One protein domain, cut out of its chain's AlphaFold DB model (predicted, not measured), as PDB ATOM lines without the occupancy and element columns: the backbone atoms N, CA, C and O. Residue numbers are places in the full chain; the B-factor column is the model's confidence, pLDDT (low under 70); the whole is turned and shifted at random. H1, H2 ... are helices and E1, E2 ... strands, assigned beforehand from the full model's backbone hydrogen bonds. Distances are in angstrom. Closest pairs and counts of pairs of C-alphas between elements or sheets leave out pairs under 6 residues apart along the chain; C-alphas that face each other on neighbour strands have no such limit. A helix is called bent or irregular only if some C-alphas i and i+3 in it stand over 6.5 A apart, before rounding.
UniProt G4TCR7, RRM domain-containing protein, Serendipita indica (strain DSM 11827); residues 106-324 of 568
ATOM      1  N   LEU A 106     127.624 148.887 146.151       62.94
ATOM      2  CA  LEU A 106     128.448 149.948 145.537       62.94
ATOM      3  C   LEU A 106     127.982 150.313 144.123       62.94
ATOM      4  O   LEU A 106     128.454 151.291 143.556       62.94
ATOM      5  N   GLN A 107     127.071 149.523 143.563       78.56
ATOM      6  CA  GLN A 107     126.489 149.704 142.265       78.56
ATOM      7  C   GLN A 107     124.984 149.396 142.279       78.56
ATOM      8  O   GLN A 107     124.555 148.386 142.836       78.56
ATOM      9  N   TRP A 108     124.174 150.216 141.608       81.94
ATOM     10  CA  TRP A 108     122.763 149.911 141.343       81.94
ATOM     11  C   TRP A 108     122.306 150.448 139.981       81.94
ATOM     12  O   TRP A 108     123.016 151.202 139.319       81.94
ATOM     13  N   ILE A 109     121.112 150.029 139.548       82.88
ATOM     14  CA  ILE A 109     120.485 150.475 138.296       82.88
ATOM     15  C   ILE A 109     119.317 151.403 138.623       82.88
ATOM     16  O   ILE A 109     118.469 151.078 139.459       82.88
ATOM     17  N   GLU A 110     119.249 152.540 137.941       85.62
ATOM     18  CA  GLU A 110     118.134 153.485 137.986       85.62
ATOM     19  C   GLU A 110     117.450 153.556 136.613       85.62
ATOM     20  O   GLU A 110     118.114 153.594 135.577       85.62
ATOM     21  N   ASP A 111     116.117 153.596 136.591       86.75
ATOM     22  CA  ASP A 111     115.354 153.919 135.383       86.75
ATOM     23  C   ASP A 111     115.122 155.434 135.298       86.75
ATOM     24  O   ASP A 111     114.939 156.130 136.305       86.75
ATOM     25  N   GLY A 112     115.107 155.949 134.073       90.25
ATOM     26  CA  GLY A 112     114.940 157.371 133.837       90.25
ATOM     27  C   GLY A 112     114.617 157.725 132.396       90.25
ATOM     28  O   GLY A 112     114.381 156.862 131.548       90.25
ATOM     29  N   ILE A 113     114.612 159.022 132.122       91.62
ATOM     30  CA  ILE A 113     114.443 159.579 130.783       91.62
ATOM     31  C   ILE A 113     115.762 160.219 130.378       91.62
ATOM     32  O   ILE A 113     116.345 160.984 131.137       91.62
ATOM     33  N   LEU A 114     116.237 159.896 129.184       92.12
ATOM     34  CA  LEU A 114     117.305 160.623 128.521       92.12
ATOM     35  C   LEU A 114     116.664 161.627 127.565       92.12
ATOM     36  O   LEU A 114     115.947 161.236 126.639       92.12
ATOM     37  N   LEU A 115     116.908 162.904 127.821       91.56
ATOM     38  CA  LEU A 115     116.600 163.999 126.921       91.56
ATOM     39  C   LEU A 115     117.791 164.274 126.018       91.56
ATOM     40  O   LEU A 115     118.928 164.267 126.481       91.56
ATOM     41  N   SER A 116     117.508 164.599 124.766       88.62
ATOM     42  CA  SER A 116     118.462 165.228 123.860       88.62
ATOM     43  C   SER A 116     117.763 166.359 123.118       88.62
ATOM     44  O   SER A 116     116.640 166.185 122.639       88.62
ATOM     45  N   TYR A 117     118.408 167.510 123.045       86.69
ATOM     46  CA  TYR A 117     117.883 168.743 122.474       86.69
ATOM     47  C   TYR A 117     119.028 169.552 121.869       86.69
ATOM     48  O   TYR A 117     120.182 169.404 122.255       86.69
ATOM     49  N   ASP A 118     118.708 170.427 120.927       79.56
ATOM     50  CA  ASP A 118     119.694 171.335 120.351       79.56
ATOM     51  C   ASP A 118     119.708 172.622 121.200       79.56
ATOM     52  O   ASP A 118     118.659 173.237 121.403       79.56
ATOM     53  N   THR A 119     120.870 173.013 121.732       70.06
ATOM     54  CA  THR A 119     121.061 174.220 122.574       70.06
ATOM     55  C   THR A 119     121.438 175.462 121.770       70.06
ATOM     56  O   THR A 119     121.839 176.472 122.332       70.06
ATOM     57  N   CYS A 120     121.326 175.390 120.445       69.50
ATOM     58  CA  CYS A 120     121.827 176.426 119.564       69.50
ATOM     59  C   CYS A 120     120.918 177.664 119.554       69.50
ATOM     60  O   CYS A 120     119.808 177.630 119.007       69.50
ATOM     61  N   GLU A 121     121.424 178.765 120.099       74.62
ATOM     62  CA  GLU A 121     121.010 180.116 119.755       74.62
ATOM     63  C   GLU A 121     121.616 180.461 118.396       74.62
ATOM     64  O   GLU A 121     122.817 180.672 118.242       74.62
ATOM     65  N   THR A 122     120.780 180.459 117.362       84.31
ATOM     66  CA  THR A 122     121.220 180.870 116.031       84.31
ATOM     67  C   THR A 122     120.926 182.349 115.846       84.31
ATOM     68  O   THR A 122     119.778 182.790 115.949       84.31
ATOM     69  N   THR A 123     121.974 183.112 115.570       92.12
ATOM     70  CA  THR A 123     121.894 184.487 115.094       92.12
ATOM     71  C   THR A 123     122.430 184.546 113.669       92.12
ATOM     72  O   THR A 123     123.221 183.700 113.247       92.12
ATOM     73  N   ALA A 124     121.963 185.508 112.885       96.38
ATOM     74  CA  ALA A 124     122.494 185.735 111.551       96.38
ATOM     75  C   ALA A 124     122.693 187.219 111.289       96.38
ATOM     76  O   ALA A 124     121.796 188.025 111.521       96.38
ATOM     77  N   SER A 125     123.850 187.555 110.740       96.88
ATOM     78  CA  SER A 125     124.160 188.877 110.221       96.88
ATOM     79  C   SER A 125     123.833 188.889 108.733       96.88
ATOM     80  O   SER A 125     124.474 188.222 107.918       96.88
ATOM     81  N   VAL A 126     122.792 189.625 108.372       97.94
ATOM     82  CA  VAL A 126     122.239 189.689 107.020       97.94
ATOM     83  C   VAL A 126     122.694 190.993 106.372       97.94
ATOM     84  O   VAL A 126     122.436 192.073 106.905       97.94
ATOM     85  N   SER A 127     123.401 190.903 105.243       97.56
ATOM     86  CA  SER A 127     123.945 192.064 104.522       97.56
ATOM     87  C   SER A 127     123.186 192.334 103.223       97.56
ATOM     88  O   SER A 127     122.865 191.412 102.471       97.56
ATOM     89  N   PHE A 128     122.961 193.614 102.942       97.94
ATOM     90  CA  PHE A 128     122.228 194.126 101.783       97.94
ATOM     91  C   PHE A 128     123.141 194.956 100.874       97.94
ATOM     92  O   PHE A 128     124.184 195.450 101.313       97.94
ATOM     93  N   LEU A 129     122.742 195.135  99.611       97.44
ATOM     94  CA  LEU A 129     123.485 195.968  98.661       97.44
ATOM     95  C   LEU A 129     123.315 197.456  98.979       97.44
ATOM     96  O   LEU A 129     124.241 198.244  98.775       97.44
ATOM     97  N   THR A 130     122.134 197.844  99.468       97.69
ATOM     98  CA  THR A 130     121.785 199.242  99.740       97.69
ATOM     99  C   THR A 130     121.178 199.433 101.132       97.69
ATOM    100  O   THR A 130     120.610 198.515 101.723       97.69
ATOM    101  N   ALA A 131     121.286 200.652 101.670       97.38
ATOM    102  CA  ALA A 131     120.700 200.998 102.966       97.38
ATOM    103  C   ALA A 131     119.159 201.057 102.933       97.38
ATOM    104  O   ALA A 131     118.503 200.843 103.954       97.38
ATOM    105  N   GLU A 132     118.571 201.327 101.763       97.44
ATOM    106  CA  GLU A 132     117.116 201.332 101.570       97.44
ATOM    107  C   GLU A 132     116.537 199.921 101.743       97.44
ATOM    108  O   GLU A 132     115.596 199.748 102.516       97.44
ATOM    109  N   GLU A 133     117.166 198.909 101.133       97.62
ATOM    110  CA  GLU A 133     116.802 197.492 101.300       97.62
ATOM    111  C   GLU A 133     116.911 197.043 102.763       97.62
ATOM    112  O   GLU A 133     115.994 196.418 103.292       97.62
ATOM    113  N   ALA A 134     117.995 197.414 103.455       97.06
ATOM    114  CA  ALA A 134     118.156 197.104 104.877       97.06
ATOM    115  C   ALA A 134     117.069 197.774 105.741       97.06
ATOM    116  O   ALA A 134     116.577 197.184 106.703       97.06
ATOM    117  N   THR A 135     116.653 198.995 105.391       97.56
ATOM    118  CA  THR A 135     115.587 199.717 106.104       97.56
ATOM    119  C   THR A 135     114.216 199.079 105.868       97.56
ATOM    120  O   THR A 135     113.418 198.977 106.802       97.56
ATOM    121  N   GLU A 136     113.939 198.612 104.649       97.44
ATOM    122  CA  GLU A 136     112.722 197.859 104.331       97.44
ATOM    123  C   GLU A 136     112.692 196.519 105.082       97.44
ATOM    124  O   GLU A 136     111.707 196.200 105.757       97.44
ATOM    125  N   ALA A 137     113.804 195.781 105.060       97.25
ATOM    126  CA  ALA A 137     113.967 194.508 105.754       97.25
ATOM    127  C   ALA A 137     113.877 194.634 107.287       97.25
ATOM    128  O   ALA A 137     113.409 193.710 107.953       97.25
ATOM    129  N   LEU A 138     114.226 195.785 107.872       97.31
ATOM    130  CA  LEU A 138     114.006 196.059 109.297       97.31
ATOM    131  C   LEU A 138     112.509 196.015 109.672       97.31
ATOM    132  O   LEU A 138     112.155 195.672 110.804       97.31
ATOM    133  N   GLY A 139     111.614 196.285 108.713       96.31
ATOM    134  CA  GLY A 139     110.165 196.123 108.857       96.31
ATOM    135  C   GLY A 139     109.718 194.675 109.096       96.31
ATOM    136  O   GLY A 139     108.611 194.454 109.593       96.31
ATOM    137  N   LEU A 140     110.582 193.690 108.822       96.94
ATOM    138  CA  LEU A 140     110.360 192.274 109.131       96.94
ATOM    139  C   LEU A 140     110.600 191.940 110.610       96.94
ATOM    140  O   LEU A 140     110.442 190.785 111.010       96.94
ATOM    141  N   ASN A 141     110.943 192.911 111.459       96.88
ATOM    142  CA  ASN A 141     111.014 192.683 112.897       96.88
ATOM    143  C   ASN A 141     109.667 192.155 113.429       96.88
ATOM    144  O   ASN A 141     108.613 192.755 113.212       96.88
ATOM    145  N   ARG A 142     109.702 191.037 114.162       95.00
ATOM    146  CA  ARG A 142     108.547 190.261 114.659       95.00
ATOM    147  C   ARG A 142     107.729 189.527 113.595       95.00
ATOM    148  O   ARG A 142     106.677 188.972 113.929       95.00
ATOM    149  N   SER A 143     108.186 189.492 112.345       96.75
ATOM    150  CA  SER A 143     107.604 188.632 111.311       96.75
ATOM    151  C   SER A 143     107.827 187.151 111.637       96.75
ATOM    152  O   SER A 143     108.691 186.796 112.439       96.75
ATOM    153  N   MET A 144     106.998 186.285 111.050       94.31
ATOM    154  CA  MET A 144     107.077 184.842 111.263       94.31
ATOM    155  C   MET A 144     107.975 184.191 110.204       94.31
ATOM    156  O   MET A 144     107.603 184.171 109.035       94.31
ATOM    157  N   PHE A 145     109.083 183.577 110.617       93.75
ATOM    158  CA  PHE A 145     109.938 182.736 109.776       93.75
ATOM    159  C   PHE A 145     109.958 181.308 110.323       93.75
ATOM    160  O   PHE A 145     110.282 181.083 111.489       93.75
ATOM    161  N   GLN A 146     109.512 180.346 109.507       87.25
ATOM    162  CA  GLN A 146     109.395 178.923 109.869       87.25
ATOM    163  C   GLN A 146     108.755 178.663 111.255       87.25
ATOM    164  O   GLN A 146     109.129 177.752 111.994       87.25
ATOM    165  N   GLY A 147     107.757 179.474 111.620       82.75
ATOM    166  CA  GLY A 147     107.043 179.341 112.892       82.75
ATOM    167  C   GLY A 147     107.653 180.106 114.073       82.75
ATOM    168  O   GLY A 147     107.141 179.963 115.183       82.75
ATOM    169  N   ARG A 148     108.679 180.941 113.863       80.69
ATOM    170  CA  ARG A 148     109.253 181.826 114.891       80.69
ATOM    171  C   ARG A 148     109.088 183.287 114.575       80.69
ATOM    172  O   ARG A 148     109.164 183.674 113.418       80.69
ATOM    173  N   ARG A 149     108.905 184.090 115.621       90.31
ATOM    174  CA  ARG A 149     108.968 185.543 115.505       90.31
ATOM    175  C   ARG A 149     110.426 185.949 115.516       90.31
ATOM    176  O   ARG A 149     111.103 185.678 116.493       90.31
ATOM    177  N   LEU A 150     110.880 186.570 114.440       93.75
ATOM    178  CA  LEU A 150     112.248 187.054 114.362       93.75
ATOM    179  C   LEU A 150     112.408 188.331 115.176       93.75
ATOM    180  O   LEU A 150     111.509 189.180 115.185       93.75
ATOM    181  N   ARG A 151     113.575 188.507 115.789       94.25
ATOM    182  CA  ARG A 151     113.998 189.800 116.318       94.25
ATOM    183  C   ARG A 151     115.071 190.355 115.397       94.25
ATOM    184  O   ARG A 151     116.141 189.781 115.272       94.25
ATOM    185  N   VAL A 152     114.752 191.458 114.726       97.31
ATOM    186  CA  VAL A 152     115.647 192.082 113.744       97.31
ATOM    187  C   VAL A 152     116.116 193.418 114.301       97.31
ATOM    188  O   VAL A 152     115.293 194.278 114.637       97.31
ATOM    189  N   THR A 153     117.427 193.581 114.436       97.25
ATOM    190  CA  THR A 153     118.082 194.801 114.915       97.25
ATOM    191  C   THR A 153     119.071 195.297 113.868       97.25
ATOM    192  O   THR A 153     119.672 194.521 113.132       97.25
ATOM    193  N   GLN A 154     119.210 196.614 113.742       97.56
ATOM    194  CA  GLN A 154     120.149 197.196 112.791       97.56
ATOM    195  C   GLN A 154     121.551 197.236 113.406       97.56
ATOM    196  O   GLN A 154     121.735 197.836 114.465       97.56
ATOM    197  N   GLU A 155     122.525 196.614 112.740       96.50
ATOM    198  CA  GLU A 155     123.933 196.619 113.159       96.50
ATOM    199  C   GLU A 155     124.721 197.721 112.429       96.50
ATOM    200  O   GLU A 155     125.542 198.414 113.031       96.50
ATOM    201  N   SER A 156     124.439 197.934 111.137       96.38
ATOM    202  CA  SER A 156     125.001 199.026 110.326       96.38
ATOM    203  C   SER A 156     124.006 199.507 109.257       96.38
ATOM    204  O   SER A 156     122.888 199.004 109.173       96.38
ATOM    205  N   GLU A 157     124.389 200.476 108.417       96.69
ATOM    206  CA  GLU A 157     123.515 200.990 107.347       96.69
ATOM    207  C   GLU A 157     123.056 199.899 106.368       96.69
ATOM    208  O   GLU A 157     121.935 199.965 105.878       96.69
ATOM    209  N   THR A 158     123.883 198.879 106.123       97.50
ATOM    210  CA  THR A 158     123.592 197.788 105.177       97.50
ATOM    211  C   THR A 158     123.556 196.407 105.829       97.50
ATOM    212  O   THR A 158     123.469 195.405 105.118       97.50
ATOM    213  N   ARG A 159     123.628 196.318 107.166       97.06
ATOM    214  CA  ARG A 159     123.601 195.036 107.892       97.06
ATOM    215  C   ARG A 159     122.581 195.012 109.012       97.06
ATOM    216  O   ARG A 159     122.510 195.940 109.821       97.06
ATOM    217  N   LEU A 160     121.858 193.902 109.082       97.81
ATOM    218  CA  LEU A 160     120.903 193.592 110.132       97.81
ATOM    219  C   LEU A 160     121.365 192.357 110.901       97.81
ATOM    220  O   LEU A 160     121.768 191.368 110.297       97.81
ATOM    221  N   LEU A 161     121.251 192.403 112.222       97.00
ATOM    222  CA  LEU A 161     121.369 191.242 113.088       97.00
ATOM    223  C   LEU A 161     119.974 190.637 113.277       97.00
ATOM    224  O   LEU A 161     119.023 191.314 113.674       97.00
ATOM    225  N   VAL A 162     119.856 189.353 112.973       96.25
ATOM    226  CA  VAL A 162     118.637 188.565 113.126       96.25
ATOM    227  C   VAL A 162     118.852 187.578 114.262       96.25
ATOM    228  O   VAL A 162     119.673 186.669 114.171       96.25
ATOM    229  N   GLU A 163     118.102 187.767 115.335       92.00
ATOM    230  CA  GLU A 163     118.097 186.925 116.527       92.00
ATOM    231  C   GLU A 163     116.843 186.031 116.545       92.00
ATOM    232  O   GLU A 163     115.875 186.253 115.806       92.00
ATOM    233  N   GLU A 164     116.845 185.028 117.430       86.81
ATOM    234  CA  GLU A 164     115.737 184.077 117.636       86.81
ATOM    235  C   GLU A 164     115.441 183.168 116.424       86.81
ATOM    236  O   GLU A 164     114.331 182.639 116.269       86.81
ATOM    237  N   LEU A 165     116.446 182.923 115.575       88.19
ATOM    238  CA  LEU A 165     116.308 182.013 114.440       88.19
ATOM    239  C   LEU A 165     116.093 180.561 114.896       88.19
ATOM    240  O   LEU A 165     116.517 180.170 115.990       88.19
ATOM    241  N   PRO A 166     115.431 179.725 114.073       81.56
ATOM    242  CA  PRO A 166     115.458 178.278 114.253       81.56
ATOM    243  C   PRO A 166     116.897 177.752 114.345       81.56
ATOM    244  O   PRO A 166     117.769 178.260 113.655       81.56
ATOM    245  N   ALA A 167     117.161 176.709 115.143       73.38
ATOM    246  CA  ALA A 167     118.502 176.108 115.153       73.38
ATOM    247  C   ALA A 167     118.863 175.447 113.813       73.38
ATOM    248  O   ALA A 167     120.034 175.331 113.452       73.38
ATOM    249  N   ILE A 168     117.839 174.999 113.081       74.06
ATOM    250  CA  ILE A 168     117.959 174.351 111.778       74.06
ATOM    251  C   ILE A 168     116.992 175.051 110.823       74.06
ATOM    252  O   ILE A 168     115.778 174.986 111.020       74.06
ATOM    253  N   PHE A 169     117.537 175.706 109.804       85.31
ATOM    254  CA  PHE A 169     116.828 176.265 108.652       85.31
ATOM    255  C   PHE A 169     117.768 176.243 107.439       85.31
ATOM    256  O   PHE A 169     118.977 176.067 107.601       85.31
ATOM    257  N   ASP A 170     117.205 176.385 106.241       90.25
ATOM    258  CA  ASP A 170     117.977 176.513 105.005       90.25
ATOM    259  C   ASP A 170     118.457 177.963 104.841       90.25
ATOM    260  O   ASP A 170     117.664 178.902 104.962       90.25
ATOM    261  N   GLU A 171     119.752 178.160 104.601       94.94
ATOM    262  CA  GLU A 171     120.341 179.496 104.451       94.94
ATOM    263  C   GLU A 171     119.725 180.234 103.254       94.94
ATOM    264  O   GLU A 171     119.469 181.438 103.343       94.94
ATOM    265  N   ASP A 172     119.385 179.502 102.188       96.44
ATOM    266  CA  ASP A 172     118.749 180.049 100.987       96.44
ATOM    267  C   ASP A 172     117.317 180.529 101.268       96.44
ATOM    268  O   ASP A 172     116.887 181.559 100.737       96.44
ATOM    269  N   ASP A 173     116.584 179.842 102.152       96.19
ATOM    270  CA  ASP A 173     115.252 180.275 102.589       96.19
ATOM    271  C   ASP A 173     115.341 181.597 103.353       96.19
ATOM    272  O   ASP A 173     114.493 182.475 103.175       96.19
ATOM    273  N   LEU A 174     116.358 181.754 104.208       96.31
ATOM    274  CA  LEU A 174     116.540 182.968 104.997       96.31
ATOM    275  C   LEU A 174     117.022 184.137 104.128       96.31
ATOM    276  O   LEU A 174     116.504 185.247 104.265       96.31
ATOM    277  N   LEU A 175     117.934 183.886 103.182       97.12
ATOM    278  CA  LEU A 175     118.332 184.854 102.154       97.12
ATOM    279  C   LEU A 175     117.126 185.320 101.337       97.12
ATOM    280  O   LEU A 175     116.928 186.524 101.163       97.12
ATOM    281  N   THR A 176     116.292 184.380 100.887       97.38
ATOM    282  CA  THR A 176     115.081 184.668 100.103       97.38
ATOM    283  C   THR A 176     114.046 185.429 100.927       97.38
ATOM    284  O   THR A 176     113.421 186.358 100.419       97.38
ATOM    285  N   PHE A 177     113.874 185.071 102.201       97.38
ATOM    286  CA  PHE A 177     112.932 185.728 103.106       97.38
ATOM    287  C   PHE A 177     113.284 187.199 103.345       97.38
ATOM    288  O   PHE A 177     112.386 188.040 103.385       97.38
ATOM    289  N   PHE A 178     114.574 187.509 103.485       96.94
ATOM    290  CA  PHE A 178     115.048 188.878 103.683       96.94
ATOM    291  C   PHE A 178     115.313 189.635 102.377       96.94
ATOM    292  O   PHE A 178     115.382 190.857 102.415       96.94
ATOM    293  N   GLY A 179     115.463 188.955 101.236       96.62
ATOM    294  CA  GLY A 179     115.920 189.581  99.990       96.62
ATOM    295  C   GLY A 179     117.372 190.066 100.078       96.62
ATOM    296  O   GLY A 179     117.715 191.112  99.533       96.62
ATOM    297  N   ALA A 180     118.212 189.346 100.820       96.62
ATOM    298  CA  ALA A 180     119.561 189.780 101.171       96.62
ATOM    299  C   ALA A 180     120.633 189.321 100.172       96.62
ATOM    300  O   ALA A 180     120.445 188.358  99.430       96.62
ATOM    301  N   GLN A 181     121.789 189.994 100.181       96.69
ATOM    302  CA  GLN A 181     122.926 189.646  99.325       96.69
ATOM    303  C   GLN A 181     123.751 188.502  99.916       96.69
ATOM    304  O   GLN A 181     124.141 187.578  99.204       96.69
ATOM    305  N   THR A 182     124.060 188.592 101.209       96.06
ATOM    306  CA  THR A 182     124.844 187.588 101.928       96.06
ATOM    307  C   THR A 182     124.326 187.430 103.344       96.06
ATOM    308  O   THR A 182     123.847 188.387 103.956       96.06
ATOM    309  N   ILE A 183     124.498 186.233 103.886       97.00
ATOM    310  CA  ILE A 183     124.182 185.896 105.263       97.00
ATOM    311  C   ILE A 183     125.417 185.293 105.929       97.00
ATOM    312  O   ILE A 183     126.110 184.472 105.336       97.00
ATOM    313  N   GLU A 184     125.692 185.712 107.157       95.44
ATOM    314  CA  GLU A 184     126.697 185.109 108.027       95.44
ATOM    315  C   GLU A 184     125.990 184.584 109.277       95.44
ATOM    316  O   GLU A 184     125.372 185.354 110.008       95.44
ATOM    317  N   ILE A 185     126.021 183.270 109.496       93.12
ATOM    318  CA  ILE A 185     125.301 182.626 110.599       93.12
ATOM    319  C   ILE A 185     126.262 182.369 111.752       93.12
ATOM    320  O   ILE A 185     127.240 181.633 111.607       93.12
ATOM    321  N   THR A 186     125.917 182.896 112.920       88.81
ATOM    322  CA  THR A 186     126.610 182.626 114.175       88.81
ATOM    323  C   THR A 186     125.727 181.738 115.038       88.81
ATOM    324  O   THR A 186     124.568 182.042 115.315       88.81
ATOM    325  N   ARG A 187     126.271 180.602 115.462       82.31
ATOM    326  CA  ARG A 187     125.596 179.656 116.350       82.31
ATOM    327  C   ARG A 187     126.266 179.725 117.711       82.31
ATOM    328  O   ARG A 187     127.384 179.237 117.849       82.31
ATOM    329  N   ASP A 188     125.593 180.346 118.670       76.44
ATOM    330  CA  ASP A 188     126.004 180.325 120.068       76.44
ATOM    331  C   ASP A 188     125.277 179.180 120.782       76.44
ATOM    332  O   ASP A 188     124.117 178.880 120.505       76.44
ATOM    333  N   PHE A 189     125.971 178.486 121.666       64.50
ATOM    334  CA  PHE A 189     125.402 177.427 122.485       64.50
ATOM    335  C   PHE A 189     125.524 177.945 123.912       64.50
ATOM    336  O   PHE A 189     126.573 177.783 124.533       64.50
ATOM    337  N   GLY A 190     124.492 178.662 124.368       64.62
ATOM    338  CA  GLY A 190     124.501 179.369 125.651       64.62
ATOM    339  C   GLY A 190     124.832 178.471 126.852       64.62
ATOM    340  O   GLY A 190     124.913 177.248 126.745       64.62
ATOM    341  N   GLU A 191     125.012 179.077 128.029       67.75
ATOM    342  CA  GLU A 191     125.399 178.339 129.237       67.75
ATOM    343  C   GLU A 191     124.350 177.277 129.631       67.75
ATOM    344  O   GLU A 191     123.199 177.568 129.969       67.75
ATOM    345  N   ASP A 192     124.777 176.013 129.636       70.94
ATOM    346  CA  ASP A 192     123.935 174.834 129.869       70.94
ATOM    347  C   ASP A 192     123.157 174.855 131.206       70.94
ATOM    348  O   ASP A 192     122.139 174.170 131.352       70.94
ATOM    349  N   SER A 193     123.609 175.606 132.216       76.94
ATOM    350  CA  SER A 193     123.017 175.590 133.563       76.94
ATOM    351  C   SER A 193     121.582 176.115 133.609       76.94
ATOM    352  O   SER A 193     120.733 175.505 134.269       76.94
ATOM    353  N   ASP A 194     121.286 177.199 132.892       79.81
ATOM    354  CA  ASP A 194     119.959 177.825 132.910       79.81
ATOM    355  C   ASP A 194     118.943 176.977 132.141       79.81
ATOM    356  O   ASP A 194     117.820 176.740 132.603       79.81
ATOM    357  N   ILE A 195     119.375 176.405 131.016       79.69
ATOM    358  CA  ILE A 195     118.585 175.461 130.222       79.69
ATOM    359  C   ILE A 195     118.221 174.229 131.061       79.69
ATOM    360  O   ILE A 195     117.066 173.789 131.055       79.69
ATOM    361  N   HIS A 196     119.166 173.693 131.839       80.62
ATOM    362  CA  HIS A 196     118.905 172.565 132.732       80.62
ATOM    363  C   HIS A 196     117.886 172.892 133.827       80.62
ATOM    364  O   HIS A 196     117.026 172.054 134.117       80.62
ATOM    365  N   ALA A 197     117.930 174.092 134.413       82.44
ATOM    366  CA  ALA A 197     116.958 174.527 135.418       82.44
ATOM    367  C   ALA A 197     115.538 174.664 134.831       82.44
ATOM    368  O   ALA A 197     114.556 174.261 135.464       82.44
ATOM    369  N   LEU A 198     115.421 175.167 133.601       84.88
ATOM    370  CA  LEU A 198     114.140 175.329 132.905       84.88
ATOM    371  C   LEU A 198     113.554 173.994 132.431       84.88
ATOM    372  O   LEU A 198     112.369 173.728 132.649       84.88
ATOM    373  N   LEU A 199     114.382 173.103 131.875       84.56
ATOM    374  CA  LEU A 199     113.994 171.710 131.622       84.56
ATOM    375  C   LEU A 199     113.546 171.033 132.913       84.56
ATOM    376  O   LEU A 199     112.573 170.276 132.928       84.56
ATOM    377  N   GLN A 200     114.223 171.348 134.016       84.44
ATOM    378  CA  GLN A 200     113.859 170.815 135.306       84.44
ATOM    379  C   GLN A 200     112.484 171.273 135.784       84.44
ATOM    380  O   GLN A 200     111.713 170.450 136.285       84.44
ATOM    381  N   ALA A 201     112.155 172.549 135.604       86.25
ATOM    382  CA  ALA A 201     110.827 173.071 135.893       86.25
ATOM    383  C   ALA A 201     109.752 172.390 135.024       86.25
ATOM    384  O   ALA A 201     108.795 171.852 135.578       86.25
ATOM    385  N   LEU A 202     109.971 172.300 133.704       85.69
ATOM    386  CA  LEU A 202     109.047 171.672 132.744       85.69
ATOM    387  C   LEU A 202     108.671 170.232 133.135       85.69
ATOM    388  O   LEU A 202     107.542 169.785 132.941       85.69
ATOM    389  N   ILE A 203     109.626 169.489 133.691       84.94
ATOM    390  CA  ILE A 203     109.434 168.077 134.044       84.94
ATOM    391  C   ILE A 203     108.863 167.902 135.446       84.94
ATOM    392  O   ILE A 203     108.131 166.943 135.685       84.94
ATOM    393  N   ARG A 204     109.159 168.816 136.376       85.06
ATOM    394  CA  ARG A 204     108.550 168.813 137.716       85.06
ATOM    395  C   ARG A 204     107.042 169.049 137.672       85.06
ATOM    396  O   ARG A 204     106.344 168.570 138.561       85.06
ATOM    397  N   GLU A 205     106.542 169.732 136.645       85.25
ATOM    398  CA  GLU A 205     105.102 169.864 136.396       85.25
ATOM    399  C   GLU A 205     104.432 168.522 136.052       85.25
ATOM    400  O   GLU A 205     103.222 168.374 136.221       85.25
ATOM    401  N   GLN A 206     105.207 167.511 135.638       82.62
ATOM    402  CA  GLN A 206     104.676 166.187 135.337       82.62
ATOM    403  C   GLN A 206     104.425 165.381 136.629       82.62
ATOM    404  O   GLN A 206     105.311 165.240 137.485       82.62
ATOM    405  N   PRO A 207     103.227 164.793 136.804       76.00
ATOM    406  CA  PRO A 207     102.863 164.091 138.029       76.00
ATOM    407  C   PRO A 207     103.711 162.824 138.243       76.00
ATOM    408  O   PRO A 207     103.586 161.837 137.516       76.00
ATOM    409  N   GLY A 208     104.516 162.809 139.313       68.06
ATOM    410  CA  GLY A 208     105.361 161.666 139.705       68.06
ATOM    411  C   GLY A 208     106.874 161.885 139.558       68.06
ATOM    412  O   GLY A 208     107.648 160.976 139.865       68.06
ATOM    413  N   CYS A 209     107.303 163.080 139.149       67.19
ATOM    414  CA  CYS A 209     108.706 163.482 139.013       67.19
ATOM    415  C   CYS A 209     109.271 164.069 140.326       67.19
ATOM    416  O   CYS A 209     109.531 165.263 140.425       67.19
ATOM    417  N   ALA A 210     109.422 163.243 141.371       49.31
ATOM    418  CA  ALA A 210     109.768 163.718 142.723       49.31
ATOM    419  C   ALA A 210     111.267 164.013 142.966       49.31
ATOM    420  O   ALA A 210     111.603 164.672 143.946       49.31
ATOM    421  N   SER A 211     112.182 163.560 142.104       56.12
ATOM    422  CA  SER A 211     113.588 163.975 142.140       56.12
ATOM    423  C   SER A 211     114.116 164.064 140.725       56.12
ATOM    424  O   SER A 211     113.932 163.157 139.920       56.12
ATOM    425  N   LEU A 212     114.716 165.202 140.403       61.22
ATOM    426  CA  LEU A 212     115.179 165.477 139.061       61.22
ATOM    427  C   LEU A 212     116.619 165.948 139.143       61.22
ATOM    428  O   LEU A 212     116.896 166.972 139.754       61.22
ATOM    429  N   HIS A 213     117.519 165.191 138.538       62.06
ATOM    430  CA  HIS A 213     118.917 165.564 138.404       62.06
ATOM    431  C   HIS A 213     119.209 165.605 136.923       62.06
ATOM    432  O   HIS A 213     119.476 164.553 136.358       62.06
ATOM    433  N   VAL A 214     119.103 166.788 136.313       63.47
ATOM    434  CA  VAL A 214     119.516 166.960 134.923       63.47
ATOM    435  C   VAL A 214     121.033 166.867 134.897       63.47
ATOM    436  O   VAL A 214     121.746 167.585 135.595       63.47
ATOM    437  N   VAL A 215     121.508 165.864 134.183       62.16
ATOM    438  CA  VAL A 215     122.923 165.556 134.044       62.16
ATOM    439  C   VAL A 215     123.373 166.101 132.690       62.16
ATOM    440  O   VAL A 215     122.961 165.493 131.705       62.16
ATOM    441  N   PRO A 216     124.175 167.189 132.638       61.22
ATOM    442  CA  PRO A 216     124.793 167.635 131.395       61.22
ATOM    443  C   PRO A 216     125.588 166.488 130.787       61.22
ATOM    444  O   PRO A 216     126.287 165.776 131.518       61.22
ATOM    445  N   LEU A 217     125.493 166.327 129.475       63.91
ATOM    446  CA  LEU A 217     126.309 165.397 128.707       63.91
ATOM    447  C   LEU A 217     127.276 166.189 127.817       63.91
ATOM    448  O   LEU A 217     126.937 167.303 127.426       63.91
ATOM    449  N   PRO A 218     128.476 165.655 127.529       61.06
ATOM    450  CA  PRO A 218     129.530 166.401 126.845       61.06
ATOM    451  C   PRO A 218     129.087 166.946 125.478       61.06
ATOM    452  O   PRO A 218     128.421 166.259 124.700       61.06
ATOM    453  N   ALA A 219     129.489 168.189 125.195       55.84
ATOM    454  CA  ALA A 219     129.038 169.012 124.069       55.84
ATOM    455  C   ALA A 219     129.556 168.569 122.686       55.84
ATOM    456  O   ALA A 219     129.189 169.167 121.674       55.84
ATOM    457  N   GLU A 220     130.368 167.510 122.609       57.09
ATOM    458  CA  GLU A 220     131.029 167.048 121.375       57.09
ATOM    459  C   GLU A 220     130.055 166.641 120.253       57.09
ATOM    460  O   GLU A 220     130.455 166.467 119.105       57.09
ATOM    461  N   LEU A 221     128.757 166.536 120.555       54.28
ATOM    462  CA  LEU A 221     127.708 166.230 119.582       54.28
ATOM    463  C   LEU A 221     126.880 167.446 119.137       54.28
ATOM    464  O   LEU A 221     125.925 167.257 118.382       54.28
ATOM    465  N   GLY A 222     127.180 168.669 119.598       55.88
ATOM    466  CA  GLY A 222     126.383 169.870 119.282       55.88
ATOM    467  C   GLY A 222     124.927 169.794 119.767       55.88
ATOM    468  O   GLY A 222     124.074 170.568 119.335       55.88
ATOM    469  N   ARG A 223     124.635 168.826 120.644       67.62
ATOM    470  CA  ARG A 223     123.323 168.552 121.225       67.62
ATOM    471  C   ARG A 223     123.466 168.537 122.734       67.62
ATOM    472  O   ARG A 223     124.208 167.713 123.266       67.62
ATOM    473  N   GLY A 224     122.715 169.398 123.409       76.56
ATOM    474  CA  GLY A 224     122.504 169.271 124.839       76.56
ATOM    475  C   GLY A 224     121.796 167.951 125.125       76.56
ATOM    476  O   GLY A 224     120.874 167.535 124.416       76.56
ATOM    477  N   ALA A 225     122.232 167.247 126.159       83.69
ATOM    478  CA  ALA A 225     121.520 166.075 126.623       83.69
ATOM    479  C   ALA A 225     121.478 166.049 128.146       83.69
ATOM    480  O   ALA A 225     122.390 166.504 128.829       83.69
ATOM    481  N   GLY A 226     120.356 165.549 128.656       86.56
ATOM    482  CA  GLY A 226     119.999 165.607 130.063       86.56
ATOM    483  C   GLY A 226     119.386 164.292 130.500       86.56
ATOM    484  O   GLY A 226     118.391 163.852 129.932       86.56
ATOM    485  N   TRP A 227     119.944 163.646 131.518       88.62
ATOM    486  CA  TRP A 227     119.291 162.482 132.122       88.62
ATOM    487  C   TRP A 227     118.362 162.884 133.267       88.62
ATOM    488  O   TRP A 227     118.589 163.886 133.928       88.62
ATOM    489  N   ILE A 228     117.304 162.113 133.496       85.81
ATOM    490  CA  ILE A 228     116.249 162.376 134.474       85.81
ATOM    491  C   ILE A 228     115.940 161.087 135.205       85.81
ATOM    492  O   ILE A 228     115.385 160.155 134.623       85.81
ATOM    493  N   ARG A 229     116.225 161.051 136.503       86.06
ATOM    494  CA  ARG A 229     115.790 159.953 137.361       86.06
ATOM    495  C   ARG A 229     114.274 159.973 137.530       86.06
ATOM    496  O   ARG A 229     113.689 161.022 137.778       86.06
ATOM    497  N   MET A 230     113.641 158.804 137.494       78.69
ATOM    498  CA  MET A 230     112.240 158.670 137.892       78.69
ATOM    499  C   MET A 230     112.064 157.530 138.888       78.69
ATOM    500  O   MET A 230     112.665 156.469 138.763       78.69
ATOM    501  N   TYR A 231     111.198 157.729 139.882       74.06
ATOM    502  CA  TYR A 231     110.905 156.694 140.881       74.06
ATOM    503  C   TYR A 231     109.968 155.603 140.362       74.06
ATOM    504  O   TYR A 231     109.992 154.478 140.855       74.06
ATOM    505  N   ASN A 232     109.118 155.932 139.388       76.69
ATOM    506  CA  ASN A 232     108.106 155.026 138.870       76.69
ATOM    507  C   ASN A 232     108.430 154.623 137.428       76.69
ATOM    508  O   ASN A 232     108.133 155.363 136.495       76.69
ATOM    509  N   GLU A 233     108.998 153.428 137.260       77.69
ATOM    510  CA  GLU A 233     109.367 152.857 135.953       77.69
ATOM    511  C   GLU A 233     108.207 152.825 134.948       77.69
ATOM    512  O   GLU A 233     108.424 153.051 133.760       77.69
ATOM    513  N   GLU A 234     106.967 152.596 135.395       79.69
ATOM    514  CA  GLU A 234     105.811 152.564 134.489       79.69
ATOM    515  C   GLU A 234     105.528 153.953 133.898       79.69
ATOM    516  O   GLU A 234     105.188 154.070 132.722       79.69
ATOM    517  N   ARG A 235     105.745 155.013 134.690       83.81
ATOM    518  CA  ARG A 235     105.567 156.408 134.254       83.81
ATOM    519  C   ARG A 235     106.674 156.889 133.322       83.81
ATOM    520  O   ARG A 235     106.426 157.799 132.541       83.81
ATOM    521  N   VAL A 236     107.862 156.283 133.363       87.56
ATOM    522  CA  VAL A 236     109.003 156.691 132.522       87.56
ATOM    523  C   VAL A 236     108.634 156.703 131.045       87.56
ATOM    524  O   VAL A 236     108.984 157.635 130.326       87.56
ATOM    525  N   LYS A 237     107.907 155.683 130.579       90.25
ATOM    526  CA  LYS A 237     107.507 155.584 129.173       90.25
ATOM    527  C   LYS A 237     106.468 156.643 128.794       90.25
ATOM    528  O   LYS A 237     106.593 157.220 127.721       90.25
ATOM    529  N   GLU A 238     105.481 156.879 129.659       90.88
ATOM    530  CA  GLU A 238     104.417 157.875 129.450       90.88
ATOM    531  C   GLU A 238     105.005 159.288 129.380       90.88
ATOM    532  O   GLU A 238     104.845 159.977 128.374       90.88
ATOM    533  N   VAL A 239     105.800 159.670 130.384       90.62
ATOM    534  CA  VAL A 239     106.437 160.991 130.433       90.62
ATOM    535  C   VAL A 239     107.426 161.159 129.275       90.62
ATOM    536  O   VAL A 239     107.467 162.216 128.654       90.62
ATOM    537  N   ALA A 240     108.171 160.113 128.890       93.06
ATOM    538  CA  ALA A 240     109.028 160.185 127.705       93.06
ATOM    539  C   ALA A 240     108.230 160.413 126.409       93.06
ATOM    540  O   ALA A 240     108.730 161.082 125.511       93.06
ATOM    541  N   THR A 241     107.009 159.878 126.282       93.94
ATOM    542  CA  THR A 241     106.152 160.152 125.115       93.94
ATOM    543  C   THR A 241     105.523 161.541 125.139       93.94
ATOM    544  O   THR A 241     105.375 162.128 124.074       93.94
ATOM    545  N   GLU A 242     105.196 162.073 126.318       92.94
ATOM    546  CA  GLU A 242     104.631 163.421 126.485       92.94
ATOM    547  C   GLU A 242     105.677 164.515 126.246       92.94
ATOM    548  O   GLU A 242     105.385 165.531 125.620       92.94
ATOM    549  N   VAL A 243     106.912 164.296 126.712       91.56
ATOM    550  CA  VAL A 243     108.022 165.248 126.549       91.56
ATOM    551  C   VAL A 243     108.609 165.203 125.135       91.56
ATOM    552  O   VAL A 243     109.115 166.209 124.635       91.56
ATOM    553  N   ARG A 244     108.538 164.053 124.456       94.38
ATOM    554  CA  ARG A 244     109.052 163.910 123.091       94.38
ATOM    555  C   ARG A 244     108.256 164.783 122.127       94.38
ATOM    556  O   ARG A 244     107.051 164.619 121.977       94.38
ATOM    557  N   GLY A 245     108.957 165.634 121.388       89.69
ATOM    558  CA  GLY A 245     108.332 166.522 120.412       89.69
ATOM    559  C   GLY A 245     108.011 167.909 120.964       89.69
ATOM    560  O   GLY A 245     107.675 168.790 120.170       89.69
ATOM    561  N   LEU A 246     108.134 168.126 122.283       91.25
ATOM    562  CA  LEU A 246     107.953 169.451 122.873       91.25
ATOM    563  C   LEU A 246     108.959 170.434 122.275       91.25
ATOM    564  O   LEU A 246     110.105 170.080 122.004       91.25
ATOM    565  N   ARG A 247     108.519 171.681 122.100       89.31
ATOM    566  CA  ARG A 247     109.326 172.792 121.580       89.31
ATOM    567  C   ARG A 247     109.326 173.949 122.578       89.31
ATOM    568  O   ARG A 247     108.612 174.930 122.361       89.31
ATOM    569  N   PRO A 248     110.029 173.819 123.717       84.69
ATOM    570  CA  PRO A 248     110.056 174.871 124.720       84.69
ATOM    571  C   PRO A 248     110.619 176.167 124.133       84.69
ATOM    572  O   PRO A 248     111.588 176.149 123.378       84.69
ATOM    573  N   ILE A 249     110.019 177.300 124.499       80.25
ATOM    574  CA  ILE A 249     110.433 178.617 123.991       80.25
ATOM    575  C   ILE A 249     111.889 178.909 124.378       80.25
ATOM    576  O   ILE A 249     112.636 179.423 123.559       80.25
ATOM    577  N   PHE A 250     112.300 178.513 125.587       80.00
ATOM    578  CA  PHE A 250     113.655 178.724 126.101       80.00
ATOM    579  C   PHE A 250     114.729 177.849 125.443       80.00
ATOM    580  O   PHE A 250     115.904 178.149 125.569       80.00
ATOM    581  N   LEU A 251     114.353 176.782 124.732       78.75
ATOM    582  CA  LEU A 251     115.288 176.046 123.873       78.75
ATOM    583  C   LEU A 251     115.367 176.666 122.484       78.75
ATOM    584  O   LEU A 251     115.692 175.955 121.538       78.75
ATOM    585  N   GLY A 252     114.921 177.926 122.362       74.56
ATOM    586  CA  GLY A 252     114.528 178.558 121.121       74.56
ATOM    587  C   GLY A 252     113.796 177.530 120.292       74.56
ATOM    588  O   GLY A 252     114.433 176.980 119.422       74.56
ATOM    589  N   GLY A 253     112.565 177.130 120.625       76.19
ATOM    590  CA  GLY A 253     111.681 176.273 119.812       76.19
ATOM    591  C   GLY A 253     112.221 174.934 119.271       76.19
ATOM    592  O   GLY A 253     111.563 174.341 118.406       76.19
ATOM    593  N   ASN A 254     113.387 174.465 119.716       81.88
ATOM    594  CA  ASN A 254     113.986 173.214 119.264       81.88
ATOM    595  C   ASN A 254     113.234 172.021 119.848       81.88
ATOM    596  O   ASN A 254     112.644 172.088 120.928       81.88
ATOM    597  N   VAL A 255     113.216 170.921 119.095       86.69
ATOM    598  CA  VAL A 255     112.474 169.727 119.494       86.69
ATOM    599  C   VAL A 255     113.248 168.979 120.570       86.69
ATOM    600  O   VAL A 255     114.348 168.492 120.324       86.69
ATOM    601  N   VAL A 256     112.632 168.799 121.735       90.44
ATOM    602  CA  VAL A 256     113.138 167.895 122.768       90.44
ATOM    603  C   VAL A 256     112.841 166.462 122.347       90.44
ATOM    604  O   VAL A 256     111.685 166.046 122.226       90.44
ATOM    605  N   GLN A 257     113.891 165.681 122.132       92.25
ATOM    606  CA  GLN A 257     113.779 164.235 122.027       92.25
ATOM    607  C   GLN A 257     113.861 163.645 123.430       92.25
ATOM    608  O   GLN A 257     114.734 164.000 124.215       92.25
ATOM    609  N   ALA A 258     112.949 162.731 123.744       93.38
ATOM    610  CA  ALA A 258     112.927 162.036 125.022       93.38
ATOM    611  C   ALA A 258     112.854 160.527 124.789       93.38
ATOM    612  O   ALA A 258     112.021 160.025 124.021       93.38
ATOM    613  N   HIS A 259     113.736 159.789 125.452       94.44
ATOM    614  CA  HIS A 259     113.827 158.336 125.374       94.44
ATOM    615  C   HIS A 259     113.852 157.746 126.777       94.44
ATOM    616  O   HIS A 259     114.500 158.281 127.671       94.44
ATOM    617  N   ARG A 260     113.188 156.600 126.975       93.75
ATOM    618  CA  ARG A 260     113.445 155.790 128.168       93.75
ATOM    619  C   ARG A 260     114.921 155.393 128.165       93.75
ATOM    620  O   ARG A 260     115.426 154.933 127.141       93.75
ATOM    621  N   ALA A 261     115.571 155.540 129.307       93.00
ATOM    622  CA  ALA A 261     116.961 155.180 129.509       93.00
ATOM    623  C   ALA A 261     117.148 154.476 130.851       93.00
ATOM    624  O   ALA A 261     116.320 154.587 131.760       93.00
ATOM    625  N   GLN A 262     118.256 153.755 130.962       91.06
ATOM    626  CA  GLN A 262     118.728 153.189 132.218       91.06
ATOM    627  C   GLN A 262     120.079 153.790 132.574       91.06
ATOM    628  O   GLN A 262     120.839 154.204 131.696       91.06
ATOM    629  N   CYS A 263     120.341 153.854 133.871       90.38
ATOM    630  CA  CYS A 263     121.551 154.408 134.439       90.38
ATOM    631  C   CYS A 263     122.177 153.388 135.388       90.38
ATOM    632  O   CYS A 263     121.523 152.960 136.337       90.38
ATOM    633  N   PHE A 264     123.423 152.998 135.136       91.88
ATOM    634  CA  PHE A 264     124.243 152.337 136.143       91.88
ATOM    635  C   PHE A 264     124.901 153.403 137.005       91.88
ATOM    636  O   PHE A 264     125.513 154.328 136.477       91.88
ATOM    637  N   VAL A 265     124.763 153.274 138.318       90.69
ATOM    638  CA  VAL A 265     125.377 154.184 139.282       90.69
ATOM    639  C   VAL A 265     126.391 153.407 140.092       90.69
ATOM    640  O   VAL A 265     126.024 152.377 140.651       90.69
ATOM    641  N   TRP A 266     127.622 153.904 140.178       93.00
ATOM    642  CA  TRP A 266     128.646 153.419 141.099       93.00
ATOM    643  C   TRP A 266     128.923 154.468 142.164       93.00
ATOM    644  O   TRP A 266     129.083 155.644 141.846       93.00
ATOM    645  N   LYS A 267     129.031 154.034 143.418       91.12
ATOM    646  CA  LYS A 267     129.560 154.828 144.527       91.12
ATOM    647  C   LYS A 267     131.042 154.546 144.685       91.12
ATOM    648  O   LYS A 267     131.438 153.403 144.919       91.12
ATOM    649  N   VAL A 268     131.851 155.588 144.571       92.56
ATOM    650  CA  VAL A 268     133.312 155.513 144.661       92.56
ATOM    651  C   VAL A 268     133.842 156.598 145.595       92.56
ATOM    652  O   VAL A 268     133.245 157.669 145.705       92.56
ATOM    653  N   SER A 269     134.953 156.326 146.291       92.06
ATOM    654  CA  SER A 269     135.620 157.358 147.094       92.06
ATOM    655  C   SER A 269     136.343 158.368 146.188       92.06
ATOM    656  O   SER A 269     136.686 158.033 145.048       92.06
ATOM    657  N   PRO A 270     136.617 159.590 146.673       92.75
ATOM    658  CA  PRO A 270     137.416 160.578 145.955       92.75
ATOM    659  C   PRO A 270     138.820 160.094 145.570       92.75
ATOM    660  O   PRO A 270     139.288 160.424 144.485       92.75
ATOM    661  N   GLU A 271     139.508 159.291 146.393       93.44
ATOM    662  CA  GLU A 271     140.814 158.758 145.965       93.44
ATOM    663  C   GLU A 271     140.644 157.717 144.859       93.44
ATOM    664  O   GLU A 271     141.437 157.659 143.921       93.44
ATOM    665  N   HIS A 272     139.575 156.920 144.942       95.38
ATOM    666  CA  HIS A 272     139.288 155.909 143.943       95.38
ATOM    667  C   HIS A 272     138.999 156.538 142.581       95.38
ATOM    668  O   HIS A 272     139.611 156.144 141.589       95.38
ATOM    669  N   ILE A 273     138.113 157.540 142.525       95.25
ATOM    670  CA  ILE A 273     137.805 158.206 141.259       95.25
ATOM    671  C   ILE A 273     139.035 158.910 140.690       95.25
ATOM    672  O   ILE A 273     139.254 158.827 139.491       95.25
ATOM    673  N   HIS A 274     139.883 159.510 141.530       95.00
ATOM    674  CA  HIS A 274     141.101 160.179 141.089       95.00
ATOM    675  C   HIS A 274     142.056 159.205 140.388       95.00
ATOM    676  O   HIS A 274     142.554 159.512 139.307       95.00
ATOM    677  N   ALA A 275     142.228 158.001 140.943       97.06
ATOM    678  CA  ALA A 275     143.070 156.962 140.354       97.06
ATOM    679  C   ALA A 275     142.570 156.483 138.978       97.06
ATOM    680  O   ALA A 275     143.375 156.092 138.131       97.06
ATOM    681  N   VAL A 276     141.251 156.494 138.738       97.00
ATOM    682  CA  VAL A 276     140.645 155.955 137.503       97.00
ATOM    683  C   VAL A 276     140.116 157.018 136.539       97.00
ATOM    684  O   VAL A 276     139.721 156.662 135.432       97.00
ATOM    685  N   TYR A 277     140.113 158.299 136.914       95.31
ATOM    686  CA  TYR A 277     139.459 159.371 136.157       95.31
ATOM    687  C   TYR A 277     139.971 159.459 134.719       95.31
ATOM    688  O   TYR A 277     139.175 159.431 133.791       95.31
ATOM    689  N   SER A 278     141.295 159.466 134.532       95.00
ATOM    690  CA  SER A 278     141.903 159.519 133.196       95.00
ATOM    691  C   SER A 278     141.527 158.324 132.317       95.00
ATOM    692  O   SER A 278     141.233 158.496 131.144       95.00
ATOM    693  N   LEU A 279     141.464 157.118 132.890       96.44
ATOM    694  CA  LEU A 279     141.051 155.918 132.159       96.44
ATOM    695  C   LEU A 279     139.580 155.964 131.749       96.44
ATOM    696  O   LEU A 279     139.214 155.404 130.722       96.44
ATOM    697  N   LEU A 280     138.732 156.564 132.585       94.94
ATOM    698  CA  LEU A 280     137.315 156.726 132.288       94.94
ATOM    699  C   LEU A 280     137.064 157.855 131.274       94.94
ATOM    700  O   LEU A 280     136.115 157.751 130.505       94.94
ATOM    701  N   ASP A 281     137.899 158.896 131.264       92.06
ATOM    702  CA  ASP A 281     137.855 160.011 130.308       92.06
ATOM    703  C   ASP A 281     138.341 159.595 128.908       92.06
ATOM    704  O   ASP A 281     137.711 159.906 127.904       92.06
ATOM    705  N   GLU A 282     139.399 158.780 128.840       93.12
ATOM    706  CA  GLU A 282     139.917 158.189 127.595       93.12
ATOM    707  C   GLU A 282     139.016 157.069 127.034       93.12
ATOM    708  O   GLU A 282     139.236 156.570 125.927       93.12
ATOM    709  N   LEU A 283     138.014 156.617 127.798       93.81
ATOM    710  CA  LEU A 283     137.169 155.503 127.398       93.81
ATOM    711  C   LEU A 283     136.155 155.936 126.336       93.81
ATOM    712  O   LEU A 283     135.142 156.567 126.630       93.81
ATOM    713  N   GLU A 284     136.347 155.462 125.108       92.38
ATOM    714  CA  GLU A 284     135.346 155.622 124.056       92.38
ATOM    715  C   GLU A 284     134.115 154.738 124.317       92.38
ATOM    716  O   GLU A 284     134.161 153.494 124.308       92.38
ATOM    717  N   ILE A 285     132.976 155.401 124.527       90.50
ATOM    718  CA  ILE A 285     131.688 154.759 124.771       90.50
ATOM    719  C   ILE A 285     130.696 155.159 123.681       90.50
ATOM    720  O   ILE A 285     130.197 156.278 123.631       90.50
ATOM    721  N   GLU A 286     130.339 154.210 122.820       89.31
ATOM    722  CA  GLU A 286     129.375 154.472 121.757       89.31
ATOM    723  C   GLU A 286     127.932 154.456 122.289       89.31
ATOM    724  O   GLU A 286     127.424 153.427 122.744       89.31
ATOM    725  N   GLY A 287     127.225 155.583 122.158       86.62
ATOM    726  CA  GLY A 287     125.785 155.683 122.435       86.62
ATOM    727  C   GLY A 287     125.391 155.499 123.902       86.62
ATOM    728  O   GLY A 287     124.231 155.198 124.187       86.62
ATOM    729  N   ALA A 288     126.338 155.670 124.818       89.88
ATOM    730  CA  ALA A 288     126.084 155.839 126.238       89.88
ATOM    731  C   ALA A 288     126.928 157.003 126.754       89.88
ATOM    732  O   ALA A 288     127.898 157.412 126.124       89.88
ATOM    733  N   TYR A 289     126.524 157.541 127.891       88.12
ATOM    734  CA  TYR A 289     127.072 158.765 128.428       88.12
ATOM    735  C   TYR A 289     127.551 158.543 129.849       88.12
ATOM    736  O   TYR A 289     126.817 157.988 130.671       88.12
ATOM    737  N   LEU A 290     128.768 158.990 130.132       90.31
ATOM    738  CA  LEU A 290     129.373 158.899 131.447       90.31
ATOM    739  C   LEU A 290     129.323 160.264 132.131       90.31
ATOM    740  O   LEU A 290     129.636 161.281 131.521       90.31
ATOM    741  N   LYS A 291     128.922 160.285 133.401       87.56
ATOM    742  CA  LYS A 291     128.932 161.488 134.230       87.56
ATOM    743  C   LYS A 291     129.526 161.208 135.597       87.56
ATOM    744  O   LYS A 291     129.250 160.176 136.204       87.56
ATOM    745  N   TYR A 292     130.231 162.204 136.106       87.62
ATOM    746  CA  TYR A 292     130.732 162.267 137.469       87.62
ATOM    747  C   TYR A 292     129.895 163.280 138.241       87.62
ATOM    748  O   TYR A 292     129.784 164.441 137.842       87.62
ATOM    749  N   ASP A 293     129.252 162.840 139.316       82.00
ATOM    750  CA  ASP A 293     128.586 163.741 140.249       82.00
ATOM    751  C   ASP A 293     129.532 163.993 141.426       82.00
ATOM    752  O   ASP A 293     129.598 163.211 142.380       82.00
ATOM    753  N   ALA A 294     130.309 165.072 141.318       73.50
ATOM    754  CA  ALA A 294     131.161 165.561 142.392       73.50
ATOM    755  C   ALA A 294     130.282 166.251 143.442       73.50
ATOM    756  O   ALA A 294     130.188 167.475 143.520       73.50
ATOM    757  N   LYS A 295     129.581 165.452 144.245       72.38
ATOM    758  CA  LYS A 295     128.931 165.965 145.450       72.38
ATOM    759  C   LYS A 295     130.023 166.351 146.447       72.38
ATOM    760  O   LYS A 295     131.044 165.677 146.537       72.38
ATOM    761  N   ALA A 296     129.787 167.388 147.251       58.22
ATOM    762  CA  ALA A 296     130.671 167.796 148.354       58.22
ATOM    763  C   ALA A 296     130.745 166.762 149.508       58.22
ATOM    764  O   ALA A 296     131.136 167.091 150.625       58.22
ATOM    765  N   THR A 297     130.298 165.532 149.264       68.88
ATOM    766  CA  THR A 297     130.225 164.425 150.214       68.88
ATOM    767  C   THR A 297     131.440 163.508 150.088       68.88
ATOM    768  O   THR A 297     132.146 163.529 149.086       68.88
ATOM    769  N   GLU A 298     131.643 162.647 151.087       74.69
ATOM    770  CA  GLU A 298     132.700 161.619 151.112       74.69
ATOM    771  C   GLU A 298     132.573 160.561 149.998       74.69
ATOM    772  O   GLU A 298     133.522 159.832 149.730       74.69
ATOM    773  N   GLU A 299     131.418 160.474 149.332       82.50
ATOM    774  CA  GLU A 299     131.175 159.569 148.207       82.50
ATOM    775  C   GLU A 299     130.880 160.364 146.932       82.50
ATOM    776  O   GLU A 299     130.070 161.298 146.942       82.50
ATOM    777  N   GLN A 300     131.499 159.944 145.830       90.12
ATOM    778  CA  GLN A 300     131.187 160.403 144.482       90.12
ATOM    779  C   GLN A 300     130.377 159.344 143.737       90.12
ATOM    780  O   GLN A 300     130.534 158.140 143.958       90.12
ATOM    781  N   GLU A 301     129.499 159.796 142.842       90.31
ATOM    782  CA  GLU A 301     128.708 158.906 141.995       90.31
ATOM    783  C   GLU A 301     129.213 158.966 140.553       90.31
ATOM    784  O   GLU A 301     129.186 160.023 139.919       90.31
ATOM    785  N   VAL A 302     129.616 157.817 140.015       92.81
ATOM    786  CA  VAL A 302     129.822 157.636 138.575       92.81
ATOM    787  C   VAL A 302     128.512 157.131 137.995       92.81
ATOM    788  O   VAL A 302     127.926 156.183 138.514       92.81
ATOM    789  N   ARG A 303     128.013 157.772 136.943       92.06
ATOM    790  CA  ARG A 303     126.722 157.463 136.321       92.06
ATOM    791  C   ARG A 303     126.930 157.170 134.846       92.06
ATOM    792  O   ARG A 303     127.374 158.043 134.110       92.06
ATOM    793  N   LEU A 304     126.574 155.966 134.411       93.62
ATOM    794  CA  LEU A 304     126.568 155.570 133.007       93.62
ATOM    795  C   LEU A 304     125.127 155.466 132.523       93.62
ATOM    796  O   LEU A 304     124.392 154.587 132.965       93.62
ATOM    797  N   VAL A 305     124.744 156.325 131.588       92.38
ATOM    798  CA  VAL A 305     123.379 156.451 131.074       92.38
ATOM    799  C   VAL A 305     123.320 156.030 129.612       92.38
ATOM    800  O   VAL A 305     124.094 156.521 128.798       92.38
ATOM    801  N   ALA A 306     122.351 155.196 129.232       93.12
ATOM    802  CA  ALA A 306     122.052 154.956 127.820       93.12
ATOM    803  C   ALA A 306     120.574 154.639 127.581       93.12
ATOM    804  O   ALA A 306     119.888 154.073 128.438       93.12
ATOM    805  N   SER A 307     120.097 154.961 126.378       92.75
ATOM    806  CA  SER A 307     118.774 154.553 125.889       92.75
ATOM    807  C   SER A 307     118.768 153.127 125.319       92.75
ATOM    808  O   SER A 307     117.758 152.431 125.425       92.75
ATOM    809  N   ASP A 308     119.891 152.659 124.761       92.56
ATOM    810  CA  ASP A 308     120.063 151.285 124.274       92.56
ATOM    811  C   ASP A 308     120.693 150.391 125.355       92.56
ATOM    812  O   ASP A 308     121.850 150.557 125.740       92.56
ATOM    813  N   LEU A 309     119.938 149.387 125.810       87.00
ATOM    814  CA  LEU A 309     120.372 148.438 126.838       87.00
ATOM    815  C   LEU A 309     121.586 147.596 126.434       87.00
ATOM    816  O   LEU A 309     122.348 147.174 127.305       87.00
ATOM    817  N   ARG A 310     121.768 147.301 125.142       89.81
ATOM    818  CA  ARG A 310     122.923 146.523 124.667       89.81
ATOM    819  C   ARG A 310     124.192 147.352 124.780       89.81
ATOM    820  O   ARG A 310     125.172 146.873 125.347       89.81
ATOM    821  N   LYS A 311     124.134 148.601 124.310       91.62
ATOM    822  CA  LYS A 311     125.229 149.572 124.431       91.62
ATOM    823  C   LYS A 311     125.538 149.865 125.897       91.62
ATOM    824  O   LYS A 311     126.697 149.796 126.293       91.62
ATOM    825  N   LEU A 312     124.501 150.044 126.721       92.00
ATOM    826  CA  LEU A 312     124.646 150.250 128.160       92.00
ATOM    827  C   LEU A 312     125.410 149.110 128.836       92.00
ATOM    828  O   LEU A 312     126.332 149.365 129.596       92.00
ATOM    829  N   ARG A 313     125.043 147.851 128.563       88.19
ATOM    830  CA  ARG A 313     125.708 146.681 129.158       88.19
ATOM    831  C   ARG A 313     127.148 146.524 128.683       88.19
ATOM    832  O   ARG A 313     128.014 146.203 129.486       88.19
ATOM    833  N   ALA A 314     127.407 146.755 127.398       91.94
ATOM    834  CA  ALA A 314     128.763 146.697 126.863       91.94
ATOM    835  C   ALA A 314     129.667 147.754 127.520       91.94
ATOM    836  O   ALA A 314     130.776 147.437 127.946       91.94
ATOM    837  N   ALA A 315     129.171 148.985 127.655       94.12
ATOM    838  CA  ALA A 315     129.861 150.071 128.343       94.12
ATOM    839  C   ALA A 315     130.031 149.794 129.845       94.12
ATOM    840  O   ALA A 315     131.112 149.994 130.393       94.12
ATOM    841  N   HIS A 316     128.991 149.256 130.489       94.44
ATOM    842  CA  HIS A 316     128.996 148.842 131.892       94.44
ATOM    843  C   HIS A 316     130.120 147.844 132.177       94.44
ATOM    844  O   HIS A 316     130.901 148.092 133.084       94.44
ATOM    845  N   CYS A 317     130.283 146.791 131.369       92.56
ATOM    846  CA  CYS A 317     131.372 145.829 131.562       92.56
ATOM    847  C   CYS A 317     132.764 146.473 131.467       92.56
ATOM    848  O   CYS A 317     133.651 146.111 132.235       92.56
ATOM    849  N   LYS A 318     132.967 147.427 130.544       95.38
ATOM    850  CA  LYS A 318     134.249 148.140 130.415       95.38
ATOM    851  C   LYS A 318     134.530 149.004 131.647       95.38
ATOM    852  O   LYS A 318     135.615 148.926 132.216       95.38
ATOM    853  N   ILE A 319     133.538 149.781 132.082       95.81
ATOM    854  CA  ILE A 319     133.651 150.649 133.261       95.81
ATOM    855  C   ILE A 319     133.824 149.824 134.536       95.81
ATOM    856  O   ILE A 319     134.650 150.175 135.369       95.81
ATOM    857  N   ASP A 320     133.122 148.697 134.668       93.81
ATOM    858  CA  ASP A 320     133.276 147.790 135.803       93.81
ATOM    859  C   ASP A 320     134.711 147.296 135.936       93.81
ATOM    860  O   ASP A 320     135.199 147.218 137.055       93.81
ATOM    861  N   VAL A 321     135.396 146.975 134.837       94.88
ATOM    862  CA  VAL A 321     136.806 146.556 134.878       94.88
ATOM    863  C   VAL A 321     137.709 147.702 135.340       94.88
ATOM    864  O   VAL A 321     138.630 147.476 136.123       94.88
ATOM    865  N   ILE A 322     137.434 148.930 134.896       96.88
ATOM    866  CA  ILE A 322     138.211 150.114 135.284       96.88
ATOM    867  C   ILE A 322     138.001 150.440 136.767       96.88
ATOM    868  O   ILE A 322     138.977 150.523 137.509       96.88
ATOM    869  N   ILE A 323     136.744 150.567 137.205       95.75
ATOM    870  CA  ILE A 323     136.375 150.908 138.587       95.75
ATOM    871  C   ILE A 323     136.756 149.782 139.542       95.75
ATOM    872  O   ILE A 323     137.279 150.025 140.615       95.75
ATOM    873  N   ASN A 324     136.509 148.519 139.214       93.88
ATOM    874  CA  ASN A 324     136.884 147.452 140.140       93.88
ATOM    875  C   ASN A 324     138.392 147.204 140.180       93.88
ATOM    876  O   ASN A 324     138.879 146.615 141.148       93.88
TER     877      ASN A 324
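What this domain is: This is residues 106 to 324 of the 568 residues of the protein "RRM domain-containing protein" of Serendipita indica (strain DSM 11827) (UniProt G4TCR7). Two lobes stand end to end in a long, loose body: a larger lobe with a curled five-stranded sheet, H4 on one face and H5 and H6 on the other, and a smaller lobe with a four-stranded sheet that has H1 and H2 over one face. E1 runs on into E2 from lobe to lobe, and E5 leads back to H3, beside the larger sheet's edge. The 219 printed residues have six named helices and nine strands, E1 E2 H1 E3 E4 H2 E5 H3 E6 H4 E7 H5 E8 E9 H6, of mixed class. Both sheets, E6-E1-E7-E9-E8 and E3-E4-E2-E5, are antiparallel. The whole is loose, with a radius of gyration of the C-alphas of 21.7 A and spans of 69 by 38 by 32 A.

How they stand to each other: E1, residues 107 to 117, bends by 63 degrees at residue 111 and runs on at 20 degrees into E2, residues 120 to 127. E2 is antiparallel to E4, residues 159 to 165, with N 126 and O 160 2.8 A apart, and to E5, residues 182 to 189, with N 123 and O 186 2.8 A apart. E3, residues 151 to 156, forms a hairpin with E4. H1, residues 131 to 138, runs along E3 at 10 degrees on the local plane; H2, residues 171 to 178, on the same face, runs across E5 at 68 degrees on the local plane. H3, residues 192 to 204, only grazes the larger sheet. There E1 pairs with E6, residues 224 to 229, N 115 to O 226 being 2.7 A, and with E7, residues 257 to 268, N 110 to O 263 being 2.8 A. E9, residues 300 to 306, pairs with E7, N 266 to O 302 being 2.8 A, and forms a hairpin with E8, residues 289 to 293. In this folded sheet, bent back on itself, E6 and E1 face E9 and E8, with E7 as hinge. H4, residues 233 to 243, has a height over the sheet of 8.2 A; its closest C-alphas to E7 are Ala 240 and Ala 258, 5.1 A. On the opposite face, H5, residues 270 to 281, touches residues 319 to 323 of H6, residues 309 to 324, at a steep tilt of 49 degrees. Every O i to N i+4 pair is within hydrogen-bond range in H1, H2, H3 and H6; H4 has 5 of 7 and H5 6 of 8.

Where its parts are: E1 begins at C-alpha 107 (126.489, 149.704, 142.265) and is 28.8 A long; E7 is 31.1 A. H6, 21.2 A, ends at C-alpha 324 (136.884, 147.452, 140.140).

The domain as a whole: The C-alphas of Glu 132 and Asn 324 are farthest apart, 69.1 A. The printed part has no cut. The links H1 to E3, H3 to E6 and H4 to E7 are long. Mean pLDDT of the printed part is 86.8; residues 208 to 223 are among those under 70.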